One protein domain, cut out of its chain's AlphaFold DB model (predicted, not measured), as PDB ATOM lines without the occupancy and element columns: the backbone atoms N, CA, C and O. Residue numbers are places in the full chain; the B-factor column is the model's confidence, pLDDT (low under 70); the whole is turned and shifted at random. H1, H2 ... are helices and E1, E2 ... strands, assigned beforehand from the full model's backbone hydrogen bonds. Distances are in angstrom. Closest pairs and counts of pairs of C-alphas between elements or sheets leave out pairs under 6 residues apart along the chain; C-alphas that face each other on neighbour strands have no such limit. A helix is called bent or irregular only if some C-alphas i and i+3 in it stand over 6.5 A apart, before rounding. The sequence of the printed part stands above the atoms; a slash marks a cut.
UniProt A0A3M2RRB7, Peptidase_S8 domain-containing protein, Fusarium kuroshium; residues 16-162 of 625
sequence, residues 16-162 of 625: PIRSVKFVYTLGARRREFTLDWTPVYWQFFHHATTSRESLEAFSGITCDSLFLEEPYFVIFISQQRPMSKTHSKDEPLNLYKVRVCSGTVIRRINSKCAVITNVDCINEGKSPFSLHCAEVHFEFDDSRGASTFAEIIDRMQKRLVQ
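What this domain is: This is residues 16 to 162 of the 625 residues of the protein "Peptidase_S8 domain-containing protein" of Fusarium kuroshium (UniProt A0A3M2RRB7). One antiparallel sheet of eight strands, strongly twisted and sharply bent along E7 and E8, has the long helix H2 packed slantwise on one face. The hairpin of E1 and E2 lies at one end of the sheet and E3 at another edge; the small helix H1 lies off the sheet among long loops, and residues 85 to 90 stick out. The printed part has 147 residues, with two named helices and eight named strands in the order E1 E2 E3 H1 E4 E5 E6 E7 E8 H2, class mixed. It is compact, with a radius of gyration of the C-alphas of 15.5 A and spans of 44 by 37 by 36 A.

How they stand to each other: E1, residues 17 to 26, forms an antiparallel hairpin with E2, residues 29 to 34; N 24 and O 31 are 2.9 A apart. On the other side of E1 is E8, residues 129 to 140, antiparallel, with N 21 and O 137 at 2.9 A. E3, residues 41 to 45, is an edge strand antiparallel to E4, residues 72 to 78, with N 43 and O 76 at 3.1 A. H1, residues 52 to 57, is only just not on the sheet, with 4 pairs of C-alphas within 10 A. E4 forms a hairpin with E5, residues 95 to 101; N 75 and O 98 are 2.8 A apart. E7, residues 113 to 123, bends by 95 degrees at residue 118, and E8 by 93 degrees at residue 132. On one side of E7 are E5, with N 97 and O 122 at 2.8 A, and E6, residues 105 to 110, with N 107 and O 115 at 2.9 A; E8 is on the other side, with N 121 and O 131 at 2.8 A. E6, E7 and E8 form a meander, each strand the antiparallel neighbour of the one before. H2, residues 143 to 162, is on the sheet at a height of 7.3 A, over E5, E7 and E8, slantwise at 48 degrees to E5 on the local plane. Its closest C-alphas to E6 are Asp 154 and Ile 106, 6.4 A apart. H1 and H2 are apart; in both, every O i to N i+4 pair is within hydrogen-bond range.

Where its parts are: E1 begins at C-alpha 17 (49.846, -19.944, -1.808) and is 27.0 A long. E7 measures 22.4 A and E8 25.6 A. H2, 28.4 A long, ends at C-alpha 162 (44.975, -42.375, 16.045).

The domain as a whole: The C-alphas farthest apart, those of Gly 60 and Asn 110, are 46.0 A apart. The printed part has no cut. The links from H1 to E4 and from E4 to E5 are long. Mean pLDDT of the printed part is 71.2; it is under 70 at residue 16 and residues 40 to 71, 79 to 94 and 125 to 127.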
ATOM      1  N   PRO A  16      53.904 -20.652  -0.193       65.88
ATOM      2  CA  PRO A  16      53.645 -19.703  -1.259       65.88
ATOM      3  C   PRO A  16      52.323 -20.124  -1.913       65.88
ATOM      4  O   PRO A  16      52.302 -20.983  -2.787       65.88
ATOM      5  N   ILE A  17      51.208 -19.643  -1.358       73.56
ATOM      6  CA  ILE A  17      49.846 -19.944  -1.808       73.56
ATOM      7  C   ILE A  17      49.351 -18.772  -2.642       73.56
ATOM      8  O   ILE A  17      49.376 -17.625  -2.203       73.56
ATOM      9  N   ARG A  18      48.875 -19.094  -3.836       82.81
ATOM     10  CA  ARG A  18      48.322 -18.169  -4.810       82.81
ATOM     11  C   ARG A  18      46.870 -17.824  -4.501       82.81
ATOM     12  O   ARG A  18      46.483 -16.661  -4.594       82.81
ATOM     13  N   SER A  19      46.066 -18.822  -4.136       86.44
ATOM     14  CA  SER A  19      44.631 -18.658  -3.895       86.44
ATOM     15  C   SER A  19      44.083 -19.732  -2.948       86.44
ATOM     16  O   SER A  19      44.648 -20.824  -2.826       86.44
ATOM     17  N   VAL A  20      42.983 -19.413  -2.256       87.88
ATOM     18  CA  VAL A  20      42.213 -20.378  -1.453       87.88
ATOM     19  C   VAL A  20      40.747 -20.255  -1.820       87.88
ATOM     20  O   VAL A  20      40.163 -19.177  -1.681       87.88
ATOM     21  N   LYS A  21      40.160 -21.363  -2.271       90.44
ATOM     22  CA  LYS A  21      38.751 -21.441  -2.659       90.44
ATOM     23  C   LYS A  21      37.990 -22.372  -1.729       90.44
ATOM     24  O   LYS A  21      38.376 -23.520  -1.543       90.44
ATOM     25  N   PHE A  22      36.881 -21.890  -1.196       89.62
ATOM     26  CA  PHE A  22      35.970 -22.628  -0.338       89.62
ATOM     27  C   PHE A  22      34.745 -23.052  -1.130       89.62
ATOM     28  O   PHE A  22      34.143 -22.248  -1.840       89.62
ATOM     29  N   VAL A  23      34.354 -24.310  -0.982       88.69
ATOM     30  CA  VAL A  23      33.207 -24.906  -1.657       88.69
ATOM     31  C   VAL A  23      32.292 -25.506  -0.602       88.69
ATOM     32  O   VAL A  23      32.701 -26.364   0.180       88.69
ATOM     33  N   TYR A  24      31.040 -25.065  -0.587       86.38
ATOM     34  CA  TYR A  24      30.051 -25.450   0.414       86.38
ATOM     35  C   TYR A  24      28.686 -25.685  -0.229       86.38
ATOM     36  O   TYR A  24      28.438 -25.325  -1.383       86.38
ATOM     37  N   THR A  25      27.789 -26.324   0.510       81.06
ATOM     38  CA  THR A  25      26.421 -26.593   0.067       81.06
ATOM     39  C   THR A  25      25.437 -25.767   0.884       81.06
ATOM     40  O   THR A  25      25.532 -25.677   2.104       81.06
ATOM     41  N   LEU A  26      24.481 -25.143   0.197       75.25
ATOM     42  CA  LEU A  26      23.346 -24.469   0.821       75.25
ATOM     43  C   LEU A  26      22.069 -25.083   0.235       75.25
ATOM     44  O   LEU A  26      21.681 -24.781  -0.898       75.25
ATOM     45  N   GLY A  27      21.467 -26.020   0.971       74.44
ATOM     46  CA  GLY A  27      20.433 -26.908   0.431       74.44
ATOM     47  C   GLY A  27      21.001 -27.823  -0.665       74.44
ATOM     48  O   GLY A  27      22.059 -28.419  -0.489       74.44
ATOM     49  N   ALA A  28      20.325 -27.905  -1.816       70.06
ATOM     50  CA  ALA A  28      20.759 -28.718  -2.962       70.06
ATOM     51  C   ALA A  28      21.770 -28.017  -3.896       70.06
ATOM     52  O   ALA A  28      22.219 -28.608  -4.876       70.06
ATOM     53  N   ARG A  29      22.115 -26.745  -3.645       78.00
ATOM     54  CA  ARG A  29      22.992 -25.961  -4.529       78.00
ATOM     55  C   ARG A  29      24.414 -25.903  -3.976       78.00
ATOM     56  O   ARG A  29      24.630 -25.471  -2.843       78.00
ATOM     57  N   ARG A  30      25.383 -26.289  -4.809       84.19
ATOM     58  CA  ARG A  30      26.817 -26.103  -4.561       84.19
ATOM     59  C   ARG A  30      27.169 -24.634  -4.792       84.19
ATOM     60  O   ARG A  30      26.840 -24.080  -5.838       84.19
ATOM     61  N   ARG A  31      27.801 -24.004  -3.809       86.88
ATOM     62  CA  ARG A  31      28.312 -22.635  -3.885       86.88
ATOM     63  C   ARG A  31      29.808 -22.639  -3.628       86.88
ATOM     64  O   ARG A  31      30.337 -23.537  -2.975       86.88
ATOM     65  N   GLU A  32      30.477 -21.618  -4.132       89.06
ATOM     66  CA  GLU A  32      31.894 -21.410  -3.885       89.06
ATOM     67  C   GLU A  32      32.200 -19.935  -3.668       89.06
ATOM     68  O   GLU A  32      31.490 -19.062  -4.166       89.06
ATOM     69  N   PHE A  33      33.246 -19.671  -2.895       87.38
ATOM     70  CA  PHE A  33      33.855 -18.355  -2.802       87.38
ATOM     71  C   PHE A  33      35.368 -18.509  -2.695       87.38
ATOM     72  O   PHE A  33      35.876 -19.442  -2.074       87.38
ATOM     73  N   THR A  34      36.088 -17.579  -3.301       86.56
ATOM     74  CA  THR A  34      37.539 -17.465  -3.162       86.56
ATOM     75  C   THR A  34      37.816 -16.307  -2.223       86.56
ATOM     76  O   THR A  34      37.070 -15.326  -2.229       86.56
ATOM     77  N   LEU A  35      38.865 -16.412  -1.410       83.38
ATOM     78  CA  LEU A  35      39.326 -15.252  -0.654       83.38
ATOM     79  C   LEU A  35      39.671 -14.127  -1.635       83.38
ATOM     80  O   LEU A  35      40.386 -14.336  -2.612       83.38
ATOM     81  N   ASP A  36      39.171 -12.932  -1.354       77.50
ATOM     82  CA  ASP A  36      39.422 -11.697  -2.102       77.50
ATOM     83  C   ASP A  36      40.855 -11.167  -1.903       77.50
ATOM     84  O   ASP A  36      41.248 -10.140  -2.456       77.50
ATOM     85  N   TRP A  37      41.662 -11.896  -1.136       76.56
ATOM     86  CA  TRP A  37      43.055 -11.618  -0.858       76.56
ATOM     87  C   TRP A  37      43.911 -12.879  -0.915       76.56
ATOM     88  O   TRP A  37      43.477 -13.984  -0.587       76.56
ATOM     89  N   THR A  38      45.182 -12.698  -1.274       73.25
ATOM     90  CA  THR A  38      46.170 -13.778  -1.249       73.25
ATOM     91  C   THR A  38      46.577 -14.080   0.194       73.25
ATOM     92  O   THR A  38      47.051 -13.177   0.895       73.25
ATOM     93  N   PRO A  39      46.424 -15.325   0.672       71.12
ATOM     94  CA  PRO A  39      46.840 -15.688   2.014       71.12
ATOM     95  C   PRO A  39      48.348 -15.634   2.161       71.12
ATOM     96  O   PRO A  39      49.092 -16.317   1.460       71.12
ATOM     97  N   VAL A  40      48.807 -14.851   3.129       62.41
ATOM     98  CA  VAL A  40      50.241 -14.678   3.372       62.41
ATOM     99  C   VAL A  40      50.702 -15.495   4.580       62.41
ATOM    100  O   VAL A  40      51.892 -15.814   4.684       62.41
ATOM    101  N   TYR A  41      49.788 -15.845   5.494       62.84
ATOM    102  CA  TYR A  41      50.121 -16.472   6.771       62.84
ATOM    103  C   TYR A  41      49.189 -17.613   7.160       62.84
ATOM    104  O   TYR A  41      47.982 -17.565   6.932       62.84
ATOM    105  N   TRP A  42      49.813 -18.607   7.796       67.81
ATOM    106  CA  TRP A  42      49.208 -19.872   8.180       67.81
ATOM    107  C   TRP A  42      49.697 -20.291   9.562       67.81
ATOM    108  O   TRP A  42      50.882 -20.122   9.884       67.81
ATOM    109  N   GLN A  43      48.797 -20.828  10.380       63.97
ATOM    110  CA  GLN A  43      49.142 -21.451  11.657       63.97
ATOM    111  C   GLN A  43      48.375 -22.757  11.812       63.97
ATOM    112  O   GLN A  43      47.183 -22.804  11.523       63.97
ATOM    113  N   PHE A  44      49.061 -23.785  12.300       66.44
ATOM    114  CA  PHE A  44      48.470 -25.071  12.648       66.44
ATOM    115  C   PHE A  44      48.504 -25.206  14.165       66.44
ATOM    116  O   PHE A  44      49.577 -25.087  14.759       66.44
ATOM    117  N   PHE A  45      47.350 -25.433  14.784       57.81
ATOM    118  CA  PHE A  45      47.264 -25.754  16.205       57.81
ATOM    119  C   PHE A  45      46.367 -26.963  16.407       57.81
ATOM    120  O   PHE A  45      45.213 -26.957  15.992       57.81
ATOM    121  N   HIS A  46      46.900 -27.983  17.072       53.72
ATOM    122  CA  HIS A  46      46.132 -29.160  17.472       53.72
ATOM    123  C   HIS A  46      45.464 -28.994  18.847       53.72
ATOM    124  O   HIS A  46      44.470 -29.645  19.126       53.72
ATOM    125  N   HIS A  47      45.971 -28.086  19.685       50.59
ATOM    126  CA  HIS A  47      45.505 -27.922  21.067       50.59
ATOM    127  C   HIS A  47      44.863 -26.562  21.342       50.59
ATOM    128  O   HIS A  47      44.445 -26.311  22.459       50.59
ATOM    129  N   ALA A  48      44.824 -25.654  20.362       52.66
ATOM    130  CA  ALA A  48      44.326 -24.298  20.571       52.66
ATOM    131  C   ALA A  48      43.195 -23.971  19.598       52.66
ATOM    132  O   ALA A  48      43.379 -23.947  18.381       52.66
ATOM    133  N   THR A  49      42.035 -23.633  20.156       55.75
ATOM    134  CA  THR A  49      40.875 -23.080  19.433       55.75
ATOM    135  C   THR A  49      41.065 -21.598  19.080       55.75
ATOM    136  O   THR A  49      40.345 -21.015  18.260       55.75
ATOM    137  N   THR A  50      42.077 -20.983  19.688       55.22
ATOM    138  CA  THR A  50      42.355 -19.553  19.659       55.22
ATOM    139  C   THR A  50      43.649 -19.278  18.892       55.22
ATOM    140  O   THR A  50      44.651 -19.967  19.082       55.22
ATOM    141  N   SER A  51      43.636 -18.270  18.009       54.19
ATOM    142  CA  SER A  51      44.811 -17.926  17.202       54.19
ATOM    143  C   SER A  51      45.950 -17.417  18.081       54.19
ATOM    144  O   SER A  51      45.765 -16.951  19.211       54.19
ATOM    145  N   ARG A  52      47.166 -17.436  17.537       51.22
ATOM    146  CA  ARG A  52      48.319 -16.922  18.268       51.22
ATOM    147  C   ARG A  52      48.246 -15.421  18.568       51.22
ATOM    148  O   ARG A  52      48.831 -15.001  19.560       51.22
ATOM    149  N   GLU A  53      47.565 -14.624  17.738       50.78
ATOM    150  CA  GLU A  53      47.330 -13.196  18.019       50.78
ATOM    151  C   GLU A  53      46.571 -13.014  19.325       50.78
ATOM    152  O   GLU A  53      47.007 -12.264  20.195       50.78
ATOM    153  N   SER A  54      45.474 -13.751  19.473       52.00
ATOM    154  CA  SER A  54      44.641 -13.709  20.662       52.00
ATOM    155  C   SER A  54      45.432 -14.204  21.878       52.00
ATOM    156  O   SER A  54      45.531 -13.489  22.870       52.00
ATOM    157  N   LEU A  55      46.144 -15.334  21.776       53.06
ATOM    158  CA  LEU A  55      47.016 -15.821  22.861       53.06
ATOM    159  C   LEU A  55      48.088 -14.804  23.308       53.06
ATOM    160  O   LEU A  55      48.496 -14.810  24.464       53.06
ATOM    161  N   GLU A  56      48.595 -13.960  22.405       48.50
ATOM    162  CA  GLU A  56      49.589 -12.922  22.724       48.50
ATOM    163  C   GLU A  56      48.961 -11.625  23.283       48.50
ATOM    164  O   GLU A  56      49.658 -10.845  23.943       48.50
ATOM    165  N   ALA A  57      47.670 -11.383  23.034       47.50
ATOM    166  CA  ALA A  57      46.941 -10.186  23.458       47.50
ATOM    167  C   ALA A  57      46.326 -10.302  24.866       47.50
ATOM    168  O   ALA A  57      46.236  -9.298  25.576       47.50
ATOM    169  N   PHE A  58      45.933 -11.506  25.291       50.06
ATOM    170  CA  PHE A  58      45.209 -11.736  26.546       50.06
ATOM    171  C   PHE A  58      46.149 -11.881  27.761       50.06
ATOM    172  O   PHE A  58      47.090 -12.669  27.756       50.06
ATOM    173  N   SER A  59      45.902 -11.106  28.826       43.34
ATOM    174  CA  SER A  59      46.698 -11.089  30.069       43.34
ATOM    175  C   SER A  59      46.000 -11.672  31.302       43.34
ATOM    176  O   SER A  59      46.434 -11.368  32.406       43.34
ATOM    177  N   GLY A  60      44.929 -12.459  31.160       43.25
ATOM    178  CA  GLY A  60      44.141 -12.857  32.337       43.25
ATOM    179  C   GLY A  60      43.234 -14.073  32.195       43.25
ATOM    180  O   GLY A  60      42.334 -14.227  33.006       43.25
ATOM    181  N   ILE A  61      43.437 -14.926  31.188       38.34
ATOM    182  CA  ILE A  61      42.725 -16.211  31.104       38.34
ATOM    183  C   ILE A  61      43.647 -17.290  31.675       38.34
ATOM    184  O   ILE A  61      44.829 -17.339  31.324       38.34
ATOM    185  N   THR A  62      43.122 -18.131  32.564       37.75
ATOM    186  CA  THR A  62      43.800 -19.348  33.016       37.75
ATOM    187  C   THR A  62      44.088 -20.224  31.795       37.75
ATOM    188  O   THR A  62      43.203 -20.508  30.991       37.75
ATOM    189  N   CYS A  63      45.349 -20.623  31.615       40.25
ATOM    190  CA  CYS A  63      45.828 -21.372  30.441       40.25
ATOM    191  C   CYS A  63      45.018 -22.662  30.174       40.25
ATOM    192  O   CYS A  63      44.997 -23.171  29.055       40.25
ATOM    193  N   ASP A  64      44.316 -23.140  31.199       36.72
ATOM    194  CA  ASP A  64      43.495 -24.347  31.236       36.72
ATOM    195  C   ASP A  64      42.373 -24.371  30.182       36.72
ATOM    196  O   ASP A  64      42.050 -25.440  29.677       36.72
ATOM    197  N   SER A  65      41.820 -23.219  29.770       43.28
ATOM    198  CA  SER A  65      40.773 -23.172  28.729       43.28
ATOM    199  C   SER A  65      41.311 -23.031  27.299       43.28
ATOM    200  O   SER A  65      40.534 -23.034  26.344       43.28
ATOM    201  N   LEU A  66      42.622 -22.820  27.135       47.00
ATOM    202  CA  LEU A  66      43.260 -22.538  25.843       47.00
ATOM    203  C   LEU A  66      43.914 -23.773  25.215       47.00
ATOM    204  O   LEU A  66      44.170 -23.749  24.012       47.00
ATOM    205  N   PHE A  67      44.176 -24.808  26.023       50.22
ATOM    206  CA  PHE A  67      44.898 -26.026  25.643       50.22
ATOM    207  C   PHE A  67      44.074 -27.282  25.884       50.22
ATOM    208  O   PHE A  67      44.483 -28.209  26.580       50.22
ATOM    209  N   LEU A  68      42.885 -27.289  25.299       55.31
ATOM    210  CA  LEU A  68      42.008 -28.443  25.310       55.31
ATOM    211  C   LEU A  68      42.429 -29.348  24.156       55.31
ATOM    212  O   LEU A  68      42.556 -28.899  23.016       55.31
ATOM    213  N   GLU A  69      42.708 -30.623  24.438       57.50
ATOM    214  CA  GLU A  69      42.805 -31.586  23.347       57.50
ATOM    215  C   GLU A  69      41.413 -31.720  22.729       57.50
ATOM    216  O   GLU A  69      40.498 -32.277  23.340       57.50
ATOM    217  N   GLU A  70      41.264 -31.179  21.526       67.69
ATOM    218  CA  GLU A  70      40.032 -31.203  20.752       67.69
ATOM    219  C   GLU A  70      40.081 -32.331  19.709       67.69
ATOM    220  O   GLU A  70      41.163 -32.714  19.253       67.69
ATOM    221  N   PRO A  71      38.927 -32.854  19.256       69.69
ATOM    222  CA  PRO A  71      38.868 -33.886  18.219       69.69
ATOM    223  C   PRO A  71      39.152 -33.341  16.801       69.69
ATOM    224  O   PRO A  71      38.791 -33.977  15.805       69.69
ATOM    225  N   TYR A  72      39.801 -32.180  16.695       73.00
ATOM    226  CA  TYR A  72      40.184 -31.501  15.462       73.00
ATOM    227  C   TYR A  72      41.449 -30.661  15.675       73.00
ATOM    228  O   TYR A  72      41.748 -30.228  16.783       73.00
ATOM    229  N   PHE A  73      42.170 -30.362  14.595       74.81
ATOM    230  CA  PHE A  73      43.153 -29.276  14.589       74.81
ATOM    231  C   PHE A  73      42.673 -28.128  13.712       74.81
ATOM    232  O   PHE A  73      41.876 -28.306  12.794       74.81
ATOM    233  N   VAL A  74      43.165 -26.928  13.990       75.19
ATOM    234  CA  VAL A  74      42.734 -25.716  13.302       75.19
ATOM    235  C   VAL A  74      43.847 -25.204  12.397       75.19
ATOM    236  O   VAL A  74      44.977 -24.980  12.841       75.19
ATOM    237  N   ILE A  75      43.505 -24.989  11.126       82.25
ATOM    238  CA  ILE A  75      44.298 -24.210  10.179       82.25
ATOM    239  C   ILE A  75      43.791 -22.771  10.227       82.25
ATOM    240  O   ILE A  75      42.675 -22.486   9.796       82.25
ATOM    241  N   PHE A  76      44.610 -21.858  10.731       77.44
ATOM    242  CA  PHE A  76      44.321 -20.429  10.699       77.44
ATOM    243  C   PHE A  76      44.890 -19.821   9.419       77.44
ATOM    244  O   PHE A  76      46.063 -20.033   9.110       77.44
ATOM    245  N   ILE A  77      44.068 -19.049   8.711       81.25
ATOM    246  CA  ILE A  77      44.367 -18.404   7.433       81.25
ATOM    247  C   ILE A  77      44.146 -16.905   7.594       81.25
ATOM    248  O   ILE A  77      43.060 -16.473   7.987       81.25
ATOM    249  N   SER A  78      45.160 -16.105   7.266       72.88
ATOM    250  CA  SER A  78      45.053 -14.651   7.366       72.88
ATOM    251  C   SER A  78      45.794 -13.919   6.246       72.88
ATOM    252  O   SER A  78      46.870 -14.320   5.782       72.88
ATOM    253  N   GLN A  79      45.215 -12.789   5.826       69.06
ATOM    254  CA  GLN A  79      45.804 -11.888   4.830       69.06
ATOM    255  C   GLN A  79      47.092 -11.255   5.351       69.06
ATOM    256  O   GLN A  79      48.053 -11.017   4.621       69.06
ATOM    257  N   GLN A  80      47.105 -10.963   6.647       60.53
ATOM    258  CA  GLN A  80      48.189 -10.261   7.300       60.53
ATOM    259  C   GLN A  80      48.853 -11.136   8.337       60.53
ATOM    260  O   GLN A  80      48.305 -12.125   8.824       60.53
ATOM    261  N   ARG A  81      50.077 -10.743   8.679       52.69
ATOM    262  CA  ARG A  81      50.804 -11.417   9.732       52.69
ATOM    263  C   ARG A  81      50.036 -11.237  11.035       52.69
ATOM    264  O   ARG A  81      49.688 -10.094  11.336       52.69
ATOM    265  N   PRO A  82      49.944 -12.290  11.849       47.31
ATOM    266  CA  PRO A  82      49.729 -12.144  13.273       47.31
ATOM    267  C   PRO A  82      50.535 -10.975  13.840       47.31
ATOM    268  O   PRO A  82      51.770 -10.997  13.775       47.31
ATOM    269  N   MET A  83      49.852  -9.937  14.335       43.38
ATOM    270  CA  MET A  83      50.453  -8.691  14.842       43.38
ATOM    271  C   MET A  83      51.139  -7.803  13.776       43.38
ATOM    272  O   MET A  83      52.240  -7.273  13.992       43.38
ATOM    273  N   SER A  84      50.508  -7.600  12.614       44.94
ATOM    274  CA  SER A  84      50.861  -6.504  11.701       44.94
ATOM    275  C   SER A  84      50.648  -5.151  12.391       44.94
ATOM    276  O   SER A  84      49.582  -4.857  12.919       44.94
ATOM    277  N   LYS A  85      51.663  -4.282  12.382       39.75
ATOM    278  CA  LYS A  85      51.633  -2.974  13.068       39.75
ATOM    279  C   LYS A  85      50.818  -1.895  12.348       39.75
ATOM    280  O   LYS A  85      51.088  -0.714  12.539       39.75
ATOM    281  N   THR A  86      49.933  -2.299  11.453       41.44
ATOM    282  CA  THR A  86      49.085  -1.418  10.646       41.44
ATOM    283  C   THR A  86      47.637  -1.408  11.116       41.44
ATOM    284  O   THR A  86      46.867  -0.634  10.573       41.44
ATOM    285  N   HIS A  87      47.270  -2.219  12.112       44.03
ATOM    286  CA  HIS A  87      45.901  -2.264  12.616       44.03
ATOM    287  C   HIS A  87      45.656  -1.234  13.719       44.03
ATOM    288  O   HIS A  87      46.409  -1.179  14.698       44.03
ATOM    289  N   SER A  88      44.574  -0.464  13.583       44.97
ATOM    290  CA  SER A  88      43.892   0.112  14.740       44.97
ATOM    291  C   SER A  88      43.283  -1.034  15.559       44.97
ATOM    292  O   SER A  88      42.995  -2.111  15.025       44.97
ATOM    293  N   LYS A  89      43.099  -0.830  16.867       47.72
ATOM    294  CA  LYS A  89      42.442  -1.811  17.749       47.72
ATOM    295  C   LYS A  89      40.971  -2.076  17.372       47.72
ATOM    296  O   LYS A  89      40.395  -3.010  17.917       47.72
ATOM    297  N   ASP A  90      40.414  -1.307  16.433       47.25
ATOM    298  CA  ASP A  90      38.976  -1.221  16.159       47.25
ATOM    299  C   ASP A  90      38.542  -1.865  14.831       47.25
ATOM    300  O   ASP A  90      37.357  -1.879  14.514       47.25
ATOM    301  N   GLU A  91      39.464  -2.422  14.041       52.59
ATOM    302  CA  GLU A  91      39.096  -3.195  12.851       52.59
ATOM    303  C   GLU A  91      39.241  -4.716  13.111       52.59
ATOM    304  O   GLU A  91      40.283  -5.159  13.602       52.59
ATOM    305  N   PRO A  92      38.243  -5.554  12.772       52.97
ATOM    306  CA  PRO A  92      38.377  -7.011  12.815       52.97
ATOM    307  C   PRO A  92      39.296  -7.517  11.697       52.97
ATOM    308  O   PRO A  92      39.102  -7.178  10.528       52.97
ATOM    309  N   LEU A  93      40.273  -8.363  12.038       59.16
ATOM    310  CA  LEU A  93      41.057  -9.119  11.055       59.16
ATOM    311  C   LEU A  93      40.153 -10.134  10.343       59.16
ATOM    312  O   LEU A  93      39.400 -10.852  10.996       59.16
ATOM    313  N   ASN A  94      40.275 -10.263   9.021       65.81
ATOM    314  CA  ASN A  94      39.682 -11.382   8.282       65.81
ATOM    315  C   ASN A  94      40.468 -12.668   8.593       65.81
ATOM    316  O   ASN A  94      41.408 -13.030   7.881       65.81
ATOM    317  N   LEU A  95      40.113 -13.313   9.705       71.38
ATOM    318  CA  LEU A  95      40.684 -14.571  10.168       71.38
ATOM    319  C   LEU A  95      39.749 -15.721   9.796       71.38
ATOM    320  O   LEU A  95      38.651 -15.840  10.342       71.38
ATOM    321  N   TYR A  96      40.222 -16.592   8.910       80.75
ATOM    322  CA  TYR A  96      39.517 -17.815   8.556       80.75
ATOM    323  C   TYR A  96      40.147 -18.994   9.286       80.75
ATOM    324  O   TYR A  96      41.368 -19.134   9.338       80.75
ATOM    325  N   LYS A  97      39.308 -19.858   9.842       83.38
ATOM    326  CA  LYS A  97      39.694 -21.113  10.472       83.38
ATOM    327  C   LYS A  97      39.120 -22.255   9.656       83.38
ATOM    328  O   LYS A  97      37.932 -22.258   9.350       83.38
ATOM    329  N   VAL A  98      39.957 -23.232   9.347       85.00
ATOM    330  CA  VAL A  98      39.528 -24.517   8.798       85.00
ATOM    331  C   VAL A  98      39.790 -25.565   9.866       85.00
ATOM    332  O   VAL A  98      40.947 -25.831  10.196       85.00
ATOM    333  N   ARG A  99      38.723 -26.119  10.444       84.12
ATOM    334  CA  ARG A  99      38.824 -27.247  11.372       84.12
ATOM    335  C   ARG A  99      39.007 -28.520  10.562       84.12
ATOM    336  O   ARG A  99      38.149 -28.887   9.760       84.12
ATOM    337  N   VAL A 100      40.141 -29.168  10.772       79.69
ATOM    338  CA  VAL A 100      40.462 -30.468  10.202       79.69
ATOM    339  C   VAL A 100      40.149 -31.532  11.240       79.69
ATOM    340  O   VAL A 100      40.773 -31.585  12.299       79.69
ATOM    341  N   CYS A 101      39.176 -32.374  10.917       78.62
ATOM    342  CA  CYS A 101      38.654 -33.418  11.787       78.62
ATOM    343  C   CYS A 101      39.198 -34.791  11.362       78.62
ATOM    344  O   CYS A 101      39.802 -34.957  10.302       78.62
ATOM    345  N   SER A 102      38.937 -35.825  12.162       72.19
ATOM    346  CA  SER A 102      39.367 -37.200  11.858       72.19
ATOM    347  C   SER A 102      38.834 -37.725  10.511       72.19
ATOM    348  O   SER A 102      39.505 -38.505   9.838       72.19
ATOM    349  N   GLY A 103      37.653 -37.272  10.081       73.31
ATOM    350  CA  GLY A 103      37.033 -37.632   8.799       73.31
ATOM    351  C   GLY A 103      37.458 -36.776   7.602       73.31
ATOM    352  O   GLY A 103      36.913 -36.958   6.512       73.31
ATOM    353  N   THR A 104      38.367 -35.821   7.789       82.25
ATOM    354  CA  THR A 104      38.861 -34.959   6.715       82.25
ATOM    355  C   THR A 104      39.791 -35.736   5.785       82.25
ATOM    356  O   THR A 104      40.604 -36.540   6.238       82.25
ATOM    357  N   VAL A 105      39.698 -35.489   4.478       84.12
ATOM    358  CA  VAL A 105      40.568 -36.123   3.476       84.12
ATOM    359  C   VAL A 105      41.355 -35.050   2.744       84.12
ATOM    360  O   VAL A 105      40.773 -34.081   2.265       84.12
ATOM    361  N   ILE A 106      42.669 -35.240   2.617       86.81
ATOM    362  CA  ILE A 106      43.514 -34.398   1.772       86.81
ATOM    363  C   ILE A 106      43.914 -35.129   0.493       86.81
ATOM    364  O   ILE A 106      44.263 -36.310   0.508       86.81
ATOM    365  N   ARG A 107      43.844 -34.431  -0.641       89.06
ATOM    366  CA  ARG A 107      44.239 -34.949  -1.955       89.06
ATOM    367  C   ARG A 107      45.016 -33.893  -2.719       89.06
ATOM    368  O   ARG A 107      44.688 -32.713  -2.650       89.06
ATOM    369  N   ARG A 108      46.007 -34.313  -3.505       87.75
ATOM    370  CA  ARG A 108      46.593 -33.449  -4.537       87.75
ATOM    371  C   ARG A 108      45.826 -33.652  -5.832       87.75
ATOM    372  O   ARG A 108      45.761 -34.772  -6.325       87.75
ATOM    373  N   ILE A 109      45.244 -32.580  -6.361       85.81
ATOM    374  CA  ILE A 109      44.538 -32.625  -7.651       85.81
ATOM    375  C   ILE A 109      45.530 -32.456  -8.803       85.81
ATOM    376  O   ILE A 109      45.367 -33.049  -9.864       85.81
ATOM    377  N   ASN A 110      46.584 -31.670  -8.592       86.75
ATOM    378  CA  ASN A 110      47.684 -31.516  -9.536       86.75
ATOM    379  C   ASN A 110      48.983 -31.183  -8.781       86.75
ATOM    380  O   ASN A 110      49.015 -31.182  -7.548       86.75
ATOM    381  N   SER A 111      50.065 -30.899  -9.512       85.38
ATOM    382  CA  SER A 111      51.380 -30.636  -8.917       85.38
ATOM    383  C   SER A 111      51.409 -29.420  -7.989       85.38
ATOM    384  O   SER A 111      52.287 -29.368  -7.138       85.38
ATOM    385  N   LYS A 112      50.467 -28.477  -8.111       88.81
ATOM    386  CA  LYS A 112      50.422 -27.211  -7.366       88.81
ATOM    387  C   LYS A 112      49.123 -26.990  -6.585       88.81
ATOM    388  O   LYS A 112      48.917 -25.902  -6.070       88.81
ATOM    389  N   CYS A 113      48.233 -27.975  -6.493       89.19
ATOM    390  CA  CYS A 113      46.936 -27.811  -5.840       89.19
ATOM    391  C   CYS A 113      46.662 -28.964  -4.877       89.19
ATOM    392  O   CYS A 113      46.648 -30.135  -5.280       89.19
ATOM    393  N   ALA A 114      46.416 -28.615  -3.616       90.06
ATOM    394  CA  ALA A 114      45.945 -29.530  -2.590       90.06
ATOM    395  C   ALA A 114      44.505 -29.177  -2.216       90.06
ATOM    396  O   ALA A 114      44.162 -28.008  -2.072       90.06
ATOM    397  N   VAL A 115      43.664 -30.189  -2.044       91.56
ATOM    398  CA  VAL A 115      42.267 -30.026  -1.651       91.56
ATOM    399  C   VAL A 115      42.011 -30.811  -0.389       91.56
ATOM    400  O   VAL A 115      42.359 -31.989  -0.299       91.56
ATOM    401  N   ILE A 116      41.397 -30.138   0.572       91.00
ATOM    402  CA  ILE A 116      40.934 -30.724   1.820       91.00
ATOM    403  C   ILE A 116      39.412 -30.816   1.749       91.00
ATOM    404  O   ILE A 116      38.756 -29.842   1.388       91.00
ATOM    405  N   THR A 117      38.838 -31.970   2.068       89.19
ATOM    406  CA  THR A 117      37.387 -32.189   2.026       89.19
ATOM    407  C   THR A 117      36.832 -32.538   3.397       89.19
ATOM    408  O   THR A 117      37.555 -33.092   4.223       89.19
ATOM    409  N   ASN A 118      35.539 -32.265   3.617       80.94
ATOM    410  CA  ASN A 118      34.842 -32.537   4.881       80.94
ATOM    411  C   ASN A 118      35.485 -31.783   6.063       80.94
ATOM    412  O   ASN A 118      36.115 -32.385   6.938       80.94
ATOM    413  N   VAL A 119      35.381 -30.452   6.034       86.44
ATOM    414  CA  VAL A 119      35.962 -29.540   7.035       86.44
ATOM    415  C   VAL A 119      34.971 -28.461   7.434       86.44
ATOM    416  O   VAL A 119      34.159 -28.032   6.617       86.44
ATOM    417  N   ASP A 120      35.081 -27.967   8.664       85.62
ATOM    418  CA  ASP A 120      34.289 -26.822   9.108       85.62
ATOM    419  C   ASP A 120      35.077 -25.530   8.913       85.62
ATOM    420  O   ASP A 120      36.226 -25.393   9.343       85.62
ATOM    421  N   CYS A 121      34.448 -24.577   8.240       86.50
ATOM    422  CA  CYS A 121      35.019 -23.294   7.878       86.50
ATOM    423  C   CYS A 121      34.374 -22.196   8.707       86.50
ATOM    424  O   CYS A 121      33.153 -22.019   8.690       86.50
ATOM    425  N   ILE A 122      35.203 -21.430   9.405       83.75
ATOM    426  CA  ILE A 122      34.753 -20.364  10.293       83.75
ATOM    427  C   ILE A 122      35.454 -19.081   9.895       83.75
ATOM    428  O   ILE A 122      36.672 -19.065   9.739       83.75
ATOM    429  N   ASN A 123      34.693 -18.006   9.757       81.44
ATOM    430  CA  ASN A 123      35.230 -16.659   9.669       81.44
ATOM    431  C   ASN A 123      34.946 -15.943  10.985       81.44
ATOM    432  O   ASN A 123      33.798 -15.890  11.416       81.44
ATOM    433  N   GLU A 124      35.982 -15.390  11.604       71.19
ATOM    434  CA  GLU A 124      35.866 -14.563  12.815       71.19
ATOM    435  C   GLU A 124      36.062 -13.065  12.523       71.19
ATOM    436  O   GLU A 124      36.164 -12.262  13.446       71.19
ATOM    437  N   GLY A 125      36.143 -12.684  11.243       68.19
ATOM    438  CA  GLY A 125      36.299 -11.295  10.810       68.19
ATOM    439  C   GLY A 125      35.004 -10.480  10.806       68.19
ATOM    440  O   GLY A 125      34.050 -10.771  11.523       68.19
ATOM    441  N   LYS A 126      34.962  -9.440   9.958       61.16
ATOM    442  CA  LYS A 126      33.867  -8.443   9.900       61.16
ATOM    443  C   LYS A 126      32.473  -9.050   9.643       61.16
ATOM    444  O   LYS A 126      31.479  -8.468  10.064       61.16
ATOM    445  N   SER A 127      32.416 -10.213   8.994       69.31
ATOM    446  CA  SER A 127      31.182 -10.951   8.699       69.31
ATOM    447  C   SER A 127      31.312 -12.391   9.204       69.31
ATOM    448  O   SER A 127      31.701 -13.273   8.426       69.31
ATOM    449  N   PRO A 128      31.067 -12.634  10.504       73.94
ATOM    450  CA  PRO A 128      31.321 -13.929  11.100       73.94
ATOM    451  C   PRO A 128      30.346 -14.977  10.572       73.94
ATOM    452  O   PRO A 128      29.148 -14.735  10.435       73.94
ATOM    453  N   PHE A 129      30.868 -16.161  10.286       78.94
ATOM    454  CA  PHE A 129      30.060 -17.313   9.910       78.94
ATOM    455  C   PHE A 129      30.745 -18.598  10.358       78.94
ATOM    456  O   PHE A 129      31.964 -18.646  10.506       78.94
ATOM    457  N   SER A 130      29.954 -19.653  10.513       83.25
ATOM    458  CA  SER A 130      30.426 -21.024  10.683       83.25
ATOM    459  C   SER A 130      29.618 -21.896   9.739       83.25
ATOM    460  O   SER A 130      28.390 -21.897   9.805       83.25
ATOM    461  N   LEU A 131      30.288 -22.598   8.832       85.50
ATOM    462  CA  LEU A 131      29.631 -23.461   7.858       85.50
ATOM    463  C   LEU A 131      30.459 -24.708   7.575       85.50
ATOM    464  O   LEU A 131      31.679 -24.709   7.726       85.50
ATOM    465  N   HIS A 132      29.783 -25.752   7.114       85.88
ATOM    466  CA  HIS A 132      30.432 -26.974   6.674       85.88
ATOM    467  C   HIS A 132      30.869 -26.849   5.206       85.88
ATOM    468  O   HIS A 132      30.045 -26.612   4.316       85.88
ATOM    469  N   CYS A 133      32.165 -26.998   4.944       84.31
ATOM    470  CA  CYS A 133      32.748 -26.969   3.608       84.31
ATOM    471  C   CYS A 133      32.913 -28.389   3.061       84.31
ATOM    472  O   CYS A 133      33.608 -29.230   3.638       84.31
ATOM    473  N   ALA A 134      32.348 -28.622   1.876       85.75
ATOM    474  CA  ALA A 134      32.569 -29.852   1.129       85.75
ATOM    475  C   ALA A 134      34.035 -29.966   0.687       85.75
ATOM    476  O   ALA A 134      34.638 -31.030   0.825       85.75
ATOM    477  N   GLU A 135      34.613 -28.868   0.187       90.94
ATOM    478  CA  GLU A 135      36.000 -28.814  -0.280       90.94
ATOM    479  C   GLU A 135      36.625 -27.444   0.009       90.94
ATOM    480  O   GLU A 135      35.975 -26.406  -0.117       90.94
ATOM    481  N   VAL A 136      37.916 -27.433   0.327       90.44
ATOM    482  CA  VAL A 136      38.752 -26.234   0.393       90.44
ATOM    483  C   VAL A 136      39.982 -26.481  -0.465       90.44
ATOM    484  O   VAL A 136      40.747 -27.414  -0.222       90.44
ATOM    485  N   HIS A 137      40.139 -25.669  -1.504       91.62
ATOM    486  CA  HIS A 137      41.207 -25.766  -2.490       91.62
ATOM    487  C   HIS A 137      42.311 -24.782  -2.136       91.62
ATOM    488  O   HIS A 137      42.043 -23.596  -1.963       91.62
ATOM    489  N   PHE A 138      43.540 -25.278  -2.074       89.38
ATOM    490  CA  PHE A 138      44.751 -24.514  -1.810       89.38
ATOM    491  C   PHE A 138      45.636 -24.577  -3.056       89.38
ATOM    492  O   PHE A 138      46.167 -25.638  -3.391       89.38
ATOM    493  N   GLU A 139      45.783 -23.452  -3.750       89.56
ATOM    494  CA  GLU A 139      46.637 -23.335  -4.934       89.56
ATOM    495  C   GLU A 139      47.990 -22.737  -4.543       89.56
ATOM    496  O   GLU A 139      48.038 -21.679  -3.925       89.56
ATOM    497  N   PHE A 140      49.094 -23.385  -4.906       86.81
ATOM    498  CA  PHE A 140      50.458 -23.014  -4.525       86.81
ATOM    499  C   PHE A 140      51.249 -22.480  -5.726       86.81
ATOM    500  O   PHE A 140      51.024 -22.881  -6.868       86.81
ATOM    501  N   ASP A 141      52.225 -21.611  -5.477       83.12
ATOM    502  CA  ASP A 141      53.120 -21.083  -6.513       83.12
ATOM    503  C   ASP A 141      54.055 -22.177  -7.053       83.12
ATOM    504  O   ASP A 141      54.397 -22.198  -8.242       83.12
ATOM    505  N   ASP A 142      54.433 -23.129  -6.195       82.31
ATOM    506  CA  ASP A 142      55.345 -24.222  -6.509       82.31
ATOM    507  C   ASP A 142      54.852 -25.586  -5.993       82.31
ATOM    508  O   ASP A 142      54.040 -25.696  -5.071       82.31
ATOM    509  N   SER A 143      55.356 -26.651  -6.620       81.12
ATOM    510  CA  SER A 143      54.927 -28.019  -6.329       81.12
ATOM    511  C   SER A 143      55.471 -28.586  -5.022       81.12
ATOM    512  O   SER A 143      54.854 -29.474  -4.428       81.12
ATOM    513  N   ARG A 144      56.605 -28.067  -4.542       75.69
ATOM    514  CA  ARG A 144      57.192 -28.470  -3.263       75.69
ATOM    515  C   ARG A 144      56.321 -27.964  -2.118       75.69
ATOM    516  O   ARG A 144      56.011 -28.745  -1.228       75.69
ATOM    517  N   GLY A 145      55.852 -26.717  -2.190       74.19
ATOM    518  CA  GLY A 145      54.902 -26.131  -1.247       74.19
ATOM    519  C   GLY A 145      53.622 -26.959  -1.127       74.19
ATOM    520  O   GLY A 145      53.238 -27.315  -0.014       74.19
ATOM    521  N   ALA A 146      53.027 -27.349  -2.260       78.69
ATOM    522  CA  ALA A 146      51.842 -28.208  -2.278       78.69
ATOM    523  C   ALA A 146      52.104 -29.614  -1.698       78.69
ATOM    524  O   ALA A 146      51.266 -30.133  -0.961       78.69
ATOM    525  N   SER A 147      53.256 -30.234  -2.002       75.81
ATOM    526  CA  SER A 147      53.640 -31.548  -1.447       75.81
ATOM    527  C   SER A 147      53.820 -31.488   0.064       75.81
ATOM    528  O   SER A 147      53.178 -32.238   0.790       75.81
ATOM    529  N   THR A 148      54.625 -30.539   0.544       70.75
ATOM    530  CA  THR A 148      54.904 -30.368   1.971       70.75
ATOM    531  C   THR A 148      53.636 -30.026   2.751       70.75
ATOM    532  O   THR A 148      53.444 -30.542   3.848       70.75
ATOM    533  N   PHE A 149      52.743 -29.197   2.197       79.25
ATOM    534  CA  PHE A 149      51.441 -28.938   2.812       79.25
ATOM    535  C   PHE A 149      50.615 -30.217   2.915       79.25
ATOM    536  O   PHE A 149      50.101 -30.530   3.987       79.25
ATOM    537  N   ALA A 150      50.525 -30.977   1.818       80.12
ATOM    538  CA  ALA A 150      49.748 -32.203   1.793       80.12
ATOM    539  C   ALA A 150      50.258 -33.239   2.805       80.12
ATOM    540  O   ALA A 150      49.464 -33.803   3.550       80.12
ATOM    541  N   GLU A 151      51.575 -33.423   2.876       72.31
ATOM    542  CA  GLU A 151      52.242 -34.331   3.814       72.31
ATOM    543  C   GLU A 151      52.027 -33.926   5.278       72.31
ATOM    544  O   GLU A 151      51.777 -34.786   6.122       72.31
ATOM    545  N   ILE A 152      52.086 -32.626   5.592       70.44
ATOM    546  CA  ILE A 152      51.856 -32.128   6.956       70.44
ATOM    547  C   ILE A 152      50.413 -32.384   7.384       70.44
ATOM    548  O   ILE A 152      50.186 -32.945   8.455       70.44
ATOM    549  N   ILE A 153      49.439 -32.002   6.557       76.50
ATOM    550  CA  ILE A 153      48.021 -32.183   6.883       76.50
ATOM    551  C   ILE A 153      47.664 -33.666   6.976       76.50
ATOM    552  O   ILE A 153      46.954 -34.050   7.902       76.50
ATOM    553  N   ASP A 154      48.170 -34.501   6.065       74.75
ATOM    554  CA  ASP A 154      47.968 -35.954   6.097       74.75
ATOM    555  C   ASP A 154      48.534 -36.566   7.387       74.75
ATOM    556  O   ASP A 154      47.838 -37.313   8.075       74.75
ATOM    557  N   ARG A 155      49.756 -36.185   7.786       70.12
ATOM    558  CA  ARG A 155      50.359 -36.647   9.045       70.12
ATOM    559  C   ARG A 155      49.542 -36.207  10.261       70.12
ATOM    560  O   ARG A 155      49.255 -37.024  11.135       70.12
ATOM    561  N   MET A 156      49.139 -34.935  10.310       70.00
ATOM    562  CA  MET A 156      48.324 -34.401  11.406       70.00
ATOM    563  C   MET A 156      46.953 -35.089  11.485       70.00
ATOM    564  O   MET A 156      46.510 -35.436  12.577       70.00
ATOM    565  N   GLN A 157      46.301 -35.343  10.348       76.69
ATOM    566  CA  GLN A 157      45.013 -36.038  10.290       76.69
ATOM    567  C   GLN A 157      45.136 -37.495  10.741       76.69
ATOM    568  O   GLN A 157      44.340 -37.941  11.569       76.69
ATOM    569  N   LYS A 158      46.157 -38.224  10.277       72.88
ATOM    570  CA  LYS A 158      46.412 -39.609  10.703       72.88
ATOM    571  C   LYS A 158      46.635 -39.696  12.209       72.88
ATOM    572  O   LYS A 158      46.071 -40.572  12.867       72.88
ATOM    573  N   ARG A 159      47.396 -38.751  12.764       70.75
ATOM    574  CA  ARG A 159      47.650 -38.657  14.205       70.75
ATOM    575  C   ARG A 159      46.397 -38.312  15.002       70.75
ATOM    576  O   ARG A 159      46.169 -38.893  16.061       70.75
ATOM    577  N   LEU A 160      45.564 -37.412  14.488       74.31
ATOM    578  CA  LEU A 160      44.278 -37.090  15.095       74.31
ATOM    579  C   LEU A 160      43.382 -38.334  15.153       74.31
ATOM    580  O   LEU A 160      42.909 -38.682  16.230       74.31
ATOM    581  N   VAL A 161      43.230 -39.058  14.033       74.94
ATOM    582  CA  VAL A 161      42.478 -40.327  13.977       74.94
ATOM    583  C   VAL A 161      43.008 -41.311  15.016       74.94
ATOM    584  O   VAL A 161      42.228 -41.885  15.773       74.94
ATOM    585  N   GLN A 162      44.327 -41.488  15.084       72.56
ATOM    586  CA  GLN A 162      44.975 -42.375  16.045       72.56
ATOM    587  C   GLN A 162      44.630 -42.000  17.495       72.56
ATOM    588  O   GLN A 162      44.180 -42.863  18.251       72.56
TER     589      GLN A 162